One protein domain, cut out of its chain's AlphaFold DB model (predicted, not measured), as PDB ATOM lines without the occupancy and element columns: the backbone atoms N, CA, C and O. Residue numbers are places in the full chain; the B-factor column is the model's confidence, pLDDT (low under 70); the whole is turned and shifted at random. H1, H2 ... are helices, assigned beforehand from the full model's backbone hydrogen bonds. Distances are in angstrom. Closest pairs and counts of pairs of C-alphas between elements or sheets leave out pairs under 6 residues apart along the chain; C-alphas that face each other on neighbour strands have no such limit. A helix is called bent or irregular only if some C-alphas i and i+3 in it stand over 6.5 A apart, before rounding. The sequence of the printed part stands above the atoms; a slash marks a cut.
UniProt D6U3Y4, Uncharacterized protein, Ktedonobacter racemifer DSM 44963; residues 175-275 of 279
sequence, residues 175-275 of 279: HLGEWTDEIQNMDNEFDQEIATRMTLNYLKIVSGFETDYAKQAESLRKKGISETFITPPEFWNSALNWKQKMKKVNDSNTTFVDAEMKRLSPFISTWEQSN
ATOM      1  N   HIS A 175     180.237 160.646 141.362       70.31
ATOM      2  CA  HIS A 175     180.439 160.752 139.905       70.31
ATOM      3  C   HIS A 175     180.518 162.201 139.423       70.31
ATOM      4  O   HIS A 175     180.935 162.462 138.302       70.31
ATOM      5  N   LEU A 176     180.091 163.142 140.267       68.81
ATOM      6  CA  LEU A 176     180.055 164.560 139.939       68.81
ATOM      7  C   LEU A 176     181.364 165.273 140.283       68.81
ATOM      8  O   LEU A 176     181.585 166.347 139.749       68.81
ATOM      9  N   GLY A 177     182.229 164.679 141.117       66.38
ATOM     10  CA  GLY A 177     183.486 165.290 141.569       66.38
ATOM     11  C   GLY A 177     184.382 165.778 140.425       66.38
ATOM     12  O   GLY A 177     184.737 166.953 140.391       66.38
ATOM     13  N   GLU A 178     184.659 164.909 139.450       67.56
ATOM     14  CA  GLU A 178     185.509 165.235 138.291       67.56
ATOM     15  C   GLU A 178     184.907 166.355 137.430       67.56
ATOM     16  O   GLU A 178     185.600 167.292 137.045       67.56
ATOM     17  N   TRP A 179     183.592 166.311 137.202       66.31
ATOM     18  CA  TRP A 179     182.870 167.342 136.452       66.31
ATOM     19  C   TRP A 179     182.838 168.679 137.190       66.31
ATOM     20  O   TRP A 179     182.978 169.739 136.585       66.31
ATOM     21  N   THR A 180     182.647 168.650 138.506       65.88
ATOM     22  CA  THR A 180     182.584 169.867 139.313       65.88
ATOM     23  C   THR A 180     183.924 170.584 139.401       65.88
ATOM     24  O   THR A 180     183.925 171.809 139.434       65.88
ATOM     25  N   ASP A 181     185.048 169.861 139.384       66.62
ATOM     26  CA  ASP A 181     186.377 170.479 139.333       66.62
ATOM     27  C   ASP A 181     186.639 171.145 137.964       66.62
ATOM     28  O   ASP A 181     187.294 172.183 137.898       66.62
ATOM     29  N   GLU A 182     186.080 170.610 136.871       64.06
ATOM     30  CA  GLU A 182     186.155 171.222 135.534       64.06
ATOM     31  C   GLU A 182     185.282 172.488 135.427       64.06
ATOM     32  O   GLU A 182     185.726 173.510 134.906       64.06
ATOM     33  N   ILE A 183     184.074 172.459 136.000       63.06
ATOM     34  CA  ILE A 183     183.147 173.603 136.044       63.06
ATOM     35  C   ILE A 183     183.674 174.731 136.938       63.06
ATOM     36  O   ILE A 183     183.571 175.900 136.573       63.06
ATOM     37  N   GLN A 184     184.290 174.388 138.069       61.44
ATOM     38  CA  GLN A 184     184.889 175.344 139.003       61.44
ATOM     39  C   GLN A 184     186.037 176.159 138.371       61.44
ATOM     40  O   GLN A 184     186.332 177.270 138.807       61.44
ATOM     41  N   ASN A 185     186.664 175.656 137.302       64.56
ATOM     42  CA  ASN A 185     187.660 176.412 136.537       64.56
ATOM     43  C   ASN A 185     187.044 177.394 135.521       64.56
ATOM     44  O   ASN A 185     187.774 178.215 134.964       64.56
ATOM     45  N   MET A 186     185.737 177.307 135.250       55.06
ATOM     46  CA  MET A 186     185.060 178.101 134.219       55.06
ATOM     47  C   MET A 186     184.324 179.330 134.765       55.06
ATOM     48  O   MET A 186     184.258 180.330 134.051       55.06
ATOM     49  N   ASP A 187     183.800 179.306 135.998       59.72
ATOM     50  CA  ASP A 187     183.049 180.442 136.551       59.72
ATOM     51  C   ASP A 187     183.110 180.532 138.093       59.72
ATOM     52  O   ASP A 187     182.963 179.540 138.797       59.72
ATOM     53  N   ASN A 188     183.307 181.742 138.632       59.16
ATOM     54  CA  ASN A 188     183.614 182.002 140.051       59.16
ATOM     55  C   ASN A 188     182.380 182.148 140.962       59.16
ATOM     56  O   ASN A 188     182.522 182.170 142.198       59.16
ATOM     57  N   GLU A 189     181.202 182.370 140.377       59.44
ATOM     58  CA  GLU A 189     179.949 182.648 141.097       59.44
ATOM     59  C   GLU A 189     179.101 181.378 141.275       59.44
ATOM     60  O   GLU A 189     178.463 181.191 142.312       59.44
ATOM     61  N   PHE A 190     179.221 180.443 140.329       63.09
ATOM     62  CA  PHE A 190     178.531 179.153 140.313       63.09
ATOM     63  C   PHE A 190     179.022 178.172 141.408       63.09
ATOM     64  O   PHE A 190     178.345 177.207 141.765       63.09
ATOM     65  N   ASP A 191     180.169 178.462 142.027       67.75
ATOM     66  CA  ASP A 191     180.845 177.615 143.017       67.75
ATOM     67  C   ASP A 191     180.046 177.337 144.302       67.75
ATOM     68  O   ASP A 191     180.170 176.264 144.901       67.75
ATOM     69  N   GLN A 192     179.241 178.291 144.778       76.56
ATOM     70  CA  GLN A 192     178.667 178.202 146.129       76.56
ATOM     71  C   GLN A 192     177.469 177.262 146.212       76.56
ATOM     72  O   GLN A 192     177.353 176.480 147.164       76.56
ATOM     73  N   GLU A 193     176.574 177.328 145.228       75.88
ATOM     74  CA  GLU A 193     175.380 176.489 145.216       75.88
ATOM     75  C   GLU A 193     175.753 175.022 144.974       75.88
ATOM     76  O   GLU A 193     175.249 174.141 145.681       75.88
ATOM     77  N   ILE A 194     176.706 174.758 144.068       78.25
ATOM     78  CA  ILE A 194     177.275 173.417 143.883       78.25
ATOM     79  C   ILE A 194     177.845 172.915 145.206       78.25
ATOM     80  O   ILE A 194     177.459 171.842 145.676       78.25
ATOM     81  N   ALA A 195     178.758 173.677 145.816       81.94
ATOM     82  CA  ALA A 195     179.463 173.240 147.014       81.94
ATOM     83  C   ALA A 195     178.489 172.909 148.150       81.94
ATOM     84  O   ALA A 195     178.616 171.870 148.808       81.94
ATOM     85  N   THR A 196     177.465 173.745 148.326       84.62
ATOM     86  CA  THR A 196     176.368 173.533 149.276       84.62
ATOM     87  C   THR A 196     175.639 172.220 149.018       84.62
ATOM     88  O   THR A 196     175.531 171.380 149.914       84.62
ATOM     89  N   ARG A 197     175.179 171.997 147.784       81.44
ATOM     90  CA  ARG A 197     174.424 170.790 147.417       81.44
ATOM     91  C   ARG A 197     175.265 169.524 147.537       81.44
ATOM     92  O   ARG A 197     174.785 168.529 148.080       81.44
ATOM     93  N   MET A 198     176.518 169.565 147.094       84.62
ATOM     94  CA  MET A 198     177.451 168.445 147.216       84.62
ATOM     95  C   MET A 198     177.674 168.081 148.680       84.62
ATOM     96  O   MET A 198     177.551 166.914 149.053       84.62
ATOM     97  N   THR A 199     177.891 169.083 149.530       88.50
ATOM     98  CA  THR A 199     178.059 168.882 150.973       88.50
ATOM     99  C   THR A 199     176.819 168.239 151.588       88.50
ATOM    100  O   THR A 199     176.936 167.237 152.290       88.50
ATOM    101  N   LEU A 200     175.619 168.737 151.275       87.88
ATOM    102  CA  LEU A 200     174.364 168.162 151.773       87.88
ATOM    103  C   LEU A 200     174.125 166.729 151.292       87.88
ATOM    104  O   LEU A 200     173.675 165.890 152.071       87.88
ATOM    105  N   ASN A 201     174.459 166.418 150.041       87.81
ATOM    106  CA  ASN A 201     174.346 165.063 149.509       87.81
ATOM    107  C   ASN A 201     175.282 164.088 150.240       87.81
ATOM    108  O   ASN A 201     174.855 162.987 150.595       87.81
ATOM    109  N   TYR A 202     176.522 164.497 150.523       89.69
ATOM    110  CA  TYR A 202     177.452 163.703 151.328       89.69
ATOM    111  C   TYR A 202     176.972 163.537 152.777       89.69
ATOM    112  O   TYR A 202     176.961 162.419 153.291       89.69
ATOM    113  N   LEU A 203     176.482 164.600 153.419       90.56
ATOM    114  CA  LEU A 203     175.933 164.522 154.780       90.56
ATOM    115  C   LEU A 203     174.687 163.634 154.862       90.56
ATOM    116  O   LEU A 203     174.529 162.887 155.825       90.56
ATOM    117  N   LYS A 204     173.836 163.633 153.831       90.38
ATOM    118  CA  LYS A 204     172.681 162.729 153.745       90.38
ATOM    119  C   LYS A 204     173.104 161.260 153.729       90.38
ATOM    120  O   LYS A 204     172.437 160.429 154.340       90.38
ATOM    121  N   ILE A 205     174.206 160.935 153.054       90.12
ATOM    122  CA  ILE A 205     174.770 159.578 153.053       90.12
ATOM    123  C   ILE A 205     175.273 159.213 154.453       90.12
ATOM    124  O   ILE A 205     174.949 158.134 154.948       90.12
ATOM    125  N   VAL A 206     176.000 160.124 155.108       91.50
ATOM    126  CA  VAL A 206     176.487 159.944 156.487       91.50
ATOM    127  C   VAL A 206     175.327 159.718 157.465       91.50
ATOM    128  O   VAL A 206     175.361 158.776 158.250       91.50
ATOM    129  N   SER A 207     174.264 160.516 157.364       91.31
ATOM    130  CA  SER A 207     173.032 160.361 158.151       91.31
ATOM    131  C   SER A 207     172.324 159.019 157.894       91.31
ATOM    132  O   SER A 207     171.776 158.394 158.805       91.31
ATOM    133  N   GLY A 208     172.402 158.502 156.662       89.88
ATOM    134  CA  GLY A 208     171.932 157.154 156.336       89.88
ATOM    135  C   GLY A 208     172.662 156.061 157.122       89.88
ATOM    136  O   GLY A 208     172.019 155.134 157.612       89.88
ATOM    137  N   PHE A 209     173.981 156.194 157.306       91.06
ATOM    138  CA  PHE A 209     174.768 155.250 158.108       91.06
ATOM    139  C   PHE A 209     174.463 155.327 159.606       91.06
ATOM    140  O   PHE A 209     174.508 154.298 160.275       91.06
ATOM    141  N   GLU A 210     174.150 156.519 160.121       91.88
ATOM    142  CA  GLU A 210     173.705 156.710 161.509       91.88
ATOM    143  C   GLU A 210     172.378 155.980 161.774       91.88
ATOM    144  O   GLU A 210     172.182 155.418 162.848       91.88
ATOM    145  N   THR A 211     171.485 155.953 160.779       91.50
ATOM    146  CA  THR A 211     170.164 155.318 160.901       91.50
ATOM    147  C   THR A 211     170.228 153.798 160.738       91.50
ATOM    148  O   THR A 211     169.670 153.064 161.550       91.50
ATOM    149  N   ASP A 212     170.859 153.315 159.666       91.44
ATOM    150  CA  ASP A 212     170.969 151.886 159.355       91.44
ATOM    151  C   ASP A 212     172.196 151.641 158.472       91.44
ATOM    152  O   ASP A 212     172.160 151.786 157.243       91.44
ATOM    153  N   TYR A 213     173.295 151.247 159.117       89.75
ATOM    154  CA  TYR A 213     174.563 151.005 158.440       89.75
ATOM    155  C   TYR A 213     174.442 149.952 157.330       89.75
ATOM    156  O   TYR A 213     174.919 150.174 156.217       89.75
ATOM    157  N   ALA A 214     173.789 148.819 157.605       88.31
ATOM    158  CA  ALA A 214     173.729 147.697 156.672       88.31
ATOM    159  C   ALA A 214     172.927 148.059 155.418       88.31
ATOM    160  O   ALA A 214     173.365 147.802 154.293       88.31
ATOM    161  N   LYS A 215     171.778 148.716 155.601       91.25
ATOM    162  CA  LYS A 215     170.927 149.155 154.492       91.25
ATOM    163  C   LYS A 215     171.585 150.252 153.662       91.25
ATOM    164  O   LYS A 215     171.478 150.232 152.433       91.25
ATOM    165  N   GLN A 216     172.269 151.196 154.308       90.06
ATOM    166  CA  GLN A 216     172.980 152.260 153.608       90.06
ATOM    167  C   GLN A 216     174.170 151.705 152.816       90.06
ATOM    168  O   GLN A 216     174.313 152.030 151.638       90.06
ATOM    169  N   ALA A 217     174.971 150.818 153.415       88.00
ATOM    170  CA  ALA A 217     176.086 150.165 152.736       88.00
ATOM    171  C   ALA A 217     175.616 149.371 151.507       88.00
ATOM    172  O   ALA A 217     176.173 149.518 150.420       88.00
ATOM    173  N   GLU A 218     174.532 148.604 151.638       88.94
ATOM    174  CA  GLU A 218     173.952 147.838 150.531       88.94
ATOM    175  C   GLU A 218     173.418 148.733 149.399       88.94
ATOM    176  O   GLU A 218     173.597 148.441 148.216       88.94
ATOM    177  N   SER A 219     172.797 149.864 149.744       87.81
ATOM    178  CA  SER A 219     172.351 150.867 148.767       87.81
ATOM    179  C   SER A 219     173.523 151.448 147.967       87.81
ATOM    180  O   SER A 219     173.419 151.622 146.751       87.81
ATOM    181  N   LEU A 220     174.655 151.715 148.624       87.19
ATOM    182  CA  LEU A 220     175.859 152.251 147.983       87.19
ATOM    183  C   LEU A 220     176.570 151.201 147.115       87.19
ATOM    184  O   LEU A 220     176.990 151.529 146.004       87.19
ATOM    185  N   ARG A 221     176.606 149.931 147.547       86.06
ATOM    186  CA  ARG A 221     177.095 148.809 146.723       86.06
ATOM    187  C   ARG A 221     176.307 148.667 145.427       86.06
ATOM    188  O   ARG A 221     176.895 148.578 144.353       86.06
ATOM    189  N   LYS A 222     174.971 148.717 145.501       87.44
ATOM    190  CA  LYS A 222     174.095 148.662 144.313       87.44
ATOM    191  C   LYS A 222     174.323 149.817 143.340       87.44
ATOM    192  O   LYS A 222     174.012 149.688 142.161       87.44
ATOM    193  N   LYS A 223     174.866 150.932 143.828       82.56
ATOM    194  CA  LYS A 223     175.255 152.089 143.017       82.56
ATOM    195  C   LYS A 223     176.698 152.016 142.499       82.56
ATOM    196  O   LYS A 223     177.160 152.987 141.908       82.56
ATOM    197  N   GLY A 224     177.392 150.893 142.699       82.44
ATOM    198  CA  GLY A 224     178.714 150.628 142.131       82.44
ATOM    199  C   GLY A 224     179.892 151.203 142.918       82.44
ATOM    200  O   GLY A 224     180.989 151.279 142.371       82.44
ATOM    201  N   ILE A 225     179.703 151.613 144.178       81.12
ATOM    202  CA  ILE A 225     180.826 152.049 145.021       81.12
ATOM    203  C   ILE A 225     181.599 150.817 145.504       81.12
ATOM    204  O   ILE A 225     181.000 149.865 146.004       81.12
ATOM    205  N   SER A 226     182.927 150.840 145.359       75.56
ATOM    206  CA  SER A 226     183.807 149.782 145.873       75.56
ATOM    207  C   SER A 226     183.717 149.697 147.397       75.56
ATOM    208  O   SER A 226     183.696 150.723 148.070       75.56
ATOM    209  N   GLU A 227     183.707 148.480 147.948       71.94
ATOM    210  CA  GLU A 227     183.562 148.232 149.393       71.94
ATOM    211  C   GLU A 227     184.609 148.952 150.243       71.94
ATOM    212  O   GLU A 227     184.315 149.361 151.363       71.94
ATOM    213  N   THR A 228     185.800 149.162 149.681       70.25
ATOM    214  CA  THR A 228     186.885 149.915 150.314       70.25
ATOM    215  C   THR A 228     186.525 151.362 150.621       70.25
ATOM    216  O   THR A 228     187.197 151.944 151.457       70.25
ATOM    217  N   PHE A 229     185.497 151.917 149.965       72.00
ATOM    218  CA  PHE A 229     185.086 153.313 150.108       72.00
ATOM    219  C   PHE A 229     183.706 153.504 150.765       72.00
ATOM    220  O   PHE A 229     183.119 154.586 150.748       72.00
ATOM    221  N   ILE A 230     183.123 152.439 151.331       81.62
ATOM    222  CA  ILE A 230     181.803 152.485 151.985       81.62
ATOM    223  C   ILE A 230     181.990 152.705 153.491       81.62
ATOM    224  O   ILE A 230     181.561 151.907 154.327       81.62
ATOM    225  N   THR A 231     182.657 153.803 153.853       87.88
ATOM    226  CA  THR A 231     182.876 154.169 155.256       87.88
ATOM    227  C   THR A 231     182.316 155.564 155.556       87.88
ATOM    228  O   THR A 231     182.499 156.490 154.762       87.88
ATOM    229  N   PRO A 232     181.614 155.764 156.691       89.56
ATOM    230  CA  PRO A 232     181.100 157.082 157.063       89.56
ATOM    231  C   PRO A 232     182.167 158.196 157.077       89.56
ATOM    232  O   PRO A 232     181.858 159.286 156.585       89.56
ATOM    233  N   PRO A 233     183.411 157.966 157.558       91.81
ATOM    234  CA  PRO A 233     184.454 158.994 157.553       91.81
ATOM    235  C   PRO A 233     184.856 159.491 156.162       91.81
ATOM    236  O   PRO A 233     185.181 160.664 156.004       91.81
ATOM    237  N   GLU A 234     184.814 158.654 155.128       88.12
ATOM    238  CA  GLU A 234     185.192 159.086 153.778       88.12
ATOM    239  C   GLU A 234     184.174 160.044 153.158       88.12
ATOM    240  O   GLU A 234     184.537 161.091 152.611       88.12
ATOM    241  N   PHE A 235     182.882 159.737 153.299       90.00
ATOM    242  CA  PHE A 235     181.819 160.650 152.875       90.00
ATOM    243  C   PHE A 235     181.816 161.927 153.722       90.00
ATOM    244  O   PHE A 235     181.570 163.014 153.202       90.00
ATOM    245  N   TRP A 236     182.151 161.820 155.010       93.19
ATOM    246  CA  TRP A 236     182.330 162.971 155.892       93.19
ATOM    247  C   TRP A 236     183.483 163.884 155.453       93.19
ATOM    248  O   TRP A 236     183.305 165.098 155.347       93.19
ATOM    249  N   ASN A 237     184.645 163.318 155.125       91.44
ATOM    250  CA  ASN A 237     185.792 164.074 154.619       91.44
ATOM    251  C   ASN A 237     185.486 164.738 153.272       91.44
ATOM    252  O   ASN A 237     185.878 165.880 153.037       91.44
ATOM    253  N   SER A 238     184.713 164.062 152.422       89.25
ATOM    254  CA  SER A 238     184.221 164.637 151.167       89.25
ATOM    255  C   SER A 238     183.294 165.832 151.420       89.25
ATOM    256  O   SER A 238     183.457 166.877 150.790       89.25
ATOM    257  N   ALA A 239     182.378 165.731 152.391       90.44
ATOM    258  CA  ALA A 239     181.533 166.850 152.814       90.44
ATOM    259  C   ALA A 239     182.363 168.032 153.349       90.44
ATOM    260  O   ALA A 239     182.085 169.183 153.019       90.44
ATOM    261  N   LEU A 240     183.407 167.763 154.142       90.50
ATOM    262  CA  LEU A 240     184.316 168.795 154.653       90.50
ATOM    263  C   LEU A 240     185.069 169.516 153.532       90.50
ATOM    264  O   LEU A 240     185.158 170.743 153.563       90.50
ATOM    265  N   ASN A 241     185.584 168.778 152.549       88.81
ATOM    266  CA  ASN A 241     186.283 169.360 151.404       88.81
ATOM    267  C   ASN A 241     185.353 170.300 150.616       88.81
ATOM    268  O   ASN A 241     185.681 171.460 150.371       88.81
ATOM    269  N   TRP A 242     184.130 169.851 150.323       86.31
ATOM    270  CA  TRP A 242     183.132 170.689 149.654       86.31
ATOM    271  C   TRP A 242     182.716 171.906 150.480       86.31
ATOM    272  O   TRP A 242     182.560 172.993 149.929       86.31
ATOM    273  N   LYS A 243     182.626 171.777 151.804       88.00
ATOM    274  CA  LYS A 243     182.379 172.919 152.685       88.00
ATOM    275  C   LYS A 243     183.495 173.957 152.647       88.00
ATOM    276  O   LYS A 243     183.201 175.145 152.686       88.00
ATOM    277  N   GLN A 244     184.758 173.545 152.558       86.25
ATOM    278  CA  GLN A 244     185.877 174.489 152.439       86.25
ATOM    279  C   GLN A 244     185.807 175.307 151.145       86.25
ATOM    280  O   GLN A 244     186.223 176.465 151.135       86.25
ATOM    281  N   LYS A 245     185.239 174.726 150.082       82.31
ATOM    282  CA  LYS A 245     184.990 175.410 148.808       82.31
ATOM    283  C   LYS A 245     183.820 176.408 148.875       82.31
ATOM    284  O   LYS A 245     183.729 177.281 148.017       82.31
ATOM    285  N   MET A 246     182.956 176.352 149.896       80.94
ATOM    286  CA  MET A 246     181.944 177.391 150.117       80.94
ATOM    287  C   MET A 246     182.633 178.691 150.564       80.94
ATOM    288  O   MET A 246     183.199 178.769 151.657       80.94
ATOM    289  N   LYS A 247     182.580 179.750 149.742       67.69
ATOM    290  CA  LYS A 247     182.959 181.105 150.189       67.69
ATOM    291  C   LYS A 247     182.095 181.479 151.405       67.69
ATOM    292  O   LYS A 247     180.938 181.075 151.478       67.69
ATOM    293  N   LYS A 248     182.648 182.250 152.356       59.00
ATOM    294  CA  LYS A 248     181.983 182.713 153.597       59.00
ATOM    295  C   LYS A 248     180.819 183.676 153.312       59.00
ATOM    296  O   LYS A 248     180.865 184.844 153.692       59.00
ATOM    297  N   VAL A 249     179.794 183.217 152.617       55.41
ATOM    298  CA  VAL A 249     178.542 183.942 152.452       55.41
ATOM    299  C   VAL A 249     177.620 183.465 153.557       55.41
ATOM    300  O   VAL A 249     177.431 182.270 153.763       55.41
ATOM    301  N   ASN A 250     177.125 184.417 154.338       57.25
ATOM    302  CA  ASN A 250     176.261 184.164 155.479       57.25
ATOM    303  C   ASN A 250     174.832 183.907 154.974       57.25
ATOM    304  O   ASN A 250     173.975 184.783 155.079       57.25
ATOM    305  N   ASP A 251     174.610 182.751 154.346       66.81
ATOM    306  CA  ASP A 251     173.309 182.341 153.814       66.81
ATOM    307  C   ASP A 251     172.621 181.320 154.747       66.81
ATOM    308  O   ASP A 251     173.227 180.590 155.537       66.81
ATOM    309  N   SER A 252     171.300 181.264 154.660       67.94
ATOM    310  CA  SER A 252     170.445 180.273 155.314       67.94
ATOM    311  C   SER A 252     170.912 178.828 155.071       67.94
ATOM    312  O   SER A 252     170.880 178.000 155.985       67.94
ATOM    313  N   ASN A 253     171.429 178.538 153.875       71.31
ATOM    314  CA  ASN A 253     171.899 177.207 153.503       71.31
ATOM    315  C   ASN A 253     173.219 176.813 154.180       71.31
ATOM    316  O   ASN A 253     173.367 175.665 154.606       71.31
ATOM    317  N   THR A 254     174.162 177.747 154.343       77.62
ATOM    318  CA  THR A 254     175.423 177.475 155.054       77.62
ATOM    319  C   THR A 254     175.158 177.221 156.535       77.62
ATOM    320  O   THR A 254     175.746 176.317 157.125       77.62
ATOM    321  N   THR A 255     174.177 177.927 157.106       82.50
ATOM    322  CA  THR A 255     173.712 177.709 158.485       82.50
ATOM    323  C   THR A 255     173.146 176.297 158.677       82.50
ATOM    324  O   THR A 255     173.425 175.646 159.685       82.50
ATOM    325  N   PHE A 256     172.380 175.792 157.704       86.44
ATOM    326  CA  PHE A 256     171.852 174.426 157.740       86.44
ATOM    327  C   PHE A 256     172.959 173.370 157.613       86.44
ATOM    328  O   PHE A 256     172.992 172.422 158.397       86.44
ATOM    329  N   VAL A 257     173.905 173.556 156.683       89.31
ATOM    330  CA  VAL A 257     175.086 172.686 156.547       89.31
ATOM    331  C   VAL A 257     175.877 172.638 157.855       89.31
ATOM    332  O   VAL A 257     176.219 171.556 158.330       89.31
ATOM    333  N   ASP A 258     176.140 173.791 158.470       90.44
ATOM    334  CA  ASP A 258     176.854 173.881 159.745       90.44
ATOM    335  C   ASP A 258     176.128 173.139 160.872       90.44
ATOM    336  O   ASP A 258     176.763 172.415 161.645       90.44
ATOM    337  N   ALA A 259     174.804 173.283 160.945       90.88
ATOM    338  CA  ALA A 259     173.980 172.583 161.919       90.88
ATOM    339  C   ALA A 259     174.032 171.060 161.720       90.88
ATOM    340  O   ALA A 259     174.239 170.326 162.688       90.88
ATOM    341  N   GLU A 260     173.908 170.585 160.479       91.06
ATOM    342  CA  GLU A 260     173.910 169.154 160.167       91.06
ATOM    343  C   GLU A 260     175.289 168.521 160.395       91.06
ATOM    344  O   GLU A 260     175.397 167.434 160.965       91.06
ATOM    345  N   MET A 261     176.371 169.229 160.059       92.81
ATOM    346  CA  MET A 261     177.721 168.789 160.411       92.81
ATOM    347  C   MET A 261     177.913 168.715 161.924       92.81
ATOM    348  O   MET A 261     178.420 167.724 162.449       92.81
ATOM    349  N   LYS A 262     177.474 169.736 162.662       93.94
ATOM    350  CA  LYS A 262     177.555 169.718 164.125       93.94
ATOM    351  C   LYS A 262     176.768 168.544 164.718       93.94
ATOM    352  O   LYS A 262     177.233 167.944 165.685       93.94
ATOM    353  N   ARG A 263     175.618 168.199 164.129       95.44
ATOM    354  CA  ARG A 263     174.781 167.060 164.532       95.44
ATOM    355  C   ARG A 263     175.474 165.713 164.305       95.44
ATOM    356  O   ARG A 263     175.433 164.871 165.192       95.44
ATOM    357  N   LEU A 264     176.119 165.524 163.152       92.31
ATOM    358  CA  LEU A 264     176.739 164.252 162.744       92.31
ATOM    359  C   LEU A 264     178.170 164.044 163.273       92.31
ATOM    360  O   LEU A 264     178.667 162.918 163.299       92.31
ATOM    361  N   SER A 265     178.843 165.104 163.725       94.12
ATOM    362  CA  SER A 265     180.223 165.037 164.229       94.12
ATOM    363  C   SER A 265     180.449 164.022 165.373       94.12
ATOM    364  O   SER A 265     181.447 163.290 165.314       94.12
ATOM    365  N   PRO A 266     179.559 163.893 166.383       94.69
ATOM    366  CA  PRO A 266     179.709 162.886 167.437       94.69
ATOM    367  C   PRO A 266     179.620 161.449 166.909       94.69
ATOM    368  O   PRO A 266     180.374 160.582 167.357       94.69
ATOM    369  N   PHE A 267     178.735 161.203 165.936       93.19
ATOM    370  CA  PHE A 267     178.575 159.896 165.298       93.19
ATOM    371  C   PHE A 267     179.866 159.469 164.592       93.19
ATOM    372  O   PHE A 267     180.378 158.383 164.865       93.19
ATOM    373  N   ILE A 268     180.445 160.349 163.766       93.75
ATOM    374  CA  ILE A 268     181.711 160.076 163.068       93.75
ATOM    375  C   ILE A 268     182.842 159.792 164.062       93.75
ATOM    376  O   ILE A 268     183.537 158.787 163.932       93.75
ATOM    377  N   SER A 269     182.967 160.614 165.107       91.62
ATOM    378  CA  SER A 269     184.009 160.448 166.130       91.62
ATOM    379  C   SER A 269     183.907 159.096 166.851       91.62
ATOM    380  O   SER A 269     184.914 158.439 167.111       91.62
ATOM    381  N   THR A 270     182.682 158.658 167.150       92.56
ATOM    382  CA  THR A 270     182.413 157.369 167.807       92.56
ATOM    383  C   THR A 270     182.707 156.194 166.873       92.56
ATOM    384  O   THR A 270     183.282 155.182 167.287       92.56
ATOM    385  N   TRP A 271     182.345 156.324 165.595       91.38
ATOM    386  CA  TRP A 271     182.623 155.308 164.582       91.38
ATOM    387  C   TRP A 271     184.131 155.098 164.396       91.38
ATOM    388  O   TRP A 271     184.600 153.962 164.384       91.38
ATOM    389  N   GLU A 272     184.910 156.180 164.326       89.38
ATOM    390  CA  GLU A 272     186.369 156.105 164.195       89.38
ATOM    391  C   GLU A 272     187.036 155.471 165.421       89.38
ATOM    392  O   GLU A 272     187.980 154.703 165.275       89.38
ATOM    393  N   GLN A 273     186.556 155.761 166.634       90.56
ATOM    394  CA  GLN A 273     187.093 155.150 167.855       90.56
ATOM    395  C   GLN A 273     186.807 153.647 167.937       90.56
ATOM    396  O   GLN A 273     187.667 152.890 168.378       90.56
ATOM    397  N   SER A 274     185.621 153.215 167.504       88.12
ATOM    398  CA  SER A 274     185.198 151.808 167.569       88.12
ATOM    399  C   SER A 274     185.809 150.924 166.480       88.12
ATOM    400  O   SER A 274     185.972 149.728 166.702       88.12
ATOM    401  N   ASN A 275     186.175 151.498 165.331       85.94
ATOM    402  CA  ASN A 275     186.727 150.761 164.188       85.94
ATOM    403  C   ASN A 275     188.231 150.992 163.972       85.94
ATOM    404  O   ASN A 275     188.785 150.540 162.969       85.94
TER     405      ASN A 275
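Overview. This is residues 175 to 275 of the 279 residues of an uncharacterized protein of Ktedonobacter racemifer DSM 44963 (UniProt D6U3Y4). H2 and H4 lie side by side as the core; bent H5 packs along it, H5a on H2 and H5b on H4. H3 makes a corner with H2 at the last residues of H2, and at the other end of H2 the short link from H1 folds back, with H1 running loosely alongside H2, opposite ways and at a distance. The printed part has 101 residues, five named helices, H1 to H5, all helix, compact: radius of gyration of the C-alphas 14.3 A, spans 39 by 28 by 19 A.

Arrangement. Start at H1, residues 175 to 184, only just irregular, C-alphas 175 and 178 being 7.0 A apart. It is close to but not clearly touching the hub H2, residues 191 to 211; their closest C-alphas, Gln 184 and Asp 191, are 6.1 A apart. H3, residues 213 to 222, touches H2's residues 205 to 209 alone, at a steep tilt of 55 degrees; closest C-alphas Phe 209 and Gln 216, 5.7 A. H4, residues 232 to 245, touches H2 at a shallow tilt of 18 degrees, opposite ways; closest C-alphas Thr 199 and Ala 239, 4.4 A. H5, residues 252 to 274, one helix by its hydrogen bonds, is bent: C-alphas 263 and 266 are 7.1 A apart. H5a, to residue 263, touches H2's residues 196 to 203 alone; closest C-alphas Leu 200 and Val 257, 6.6 A. H5b, from residue 266, touches H4's residues 232 to 236 alone; closest C-alphas Pro 233 and Ile 268, 6.3 A. Every O i to N i+4 pair is within hydrogen-bond range in H2, H3, H4, H5a and H5b, and 5 of 6 in H1.

Along the chain. Find C-alpha 175 at (180.439, 160.752, 139.905), where H1 begins. H2 runs 30.5 A, H4 20.5 A. H5b ends at C-alpha 274, (185.198, 151.808, 167.569).

Size, cuts and confidence. The printed part has no cut and no long link. The C-alphas farthest apart, Met 186 and Ser 274, are 42.5 A apart. Look for pLDDT under 70 at residues 176 to 191 and 247 to 252.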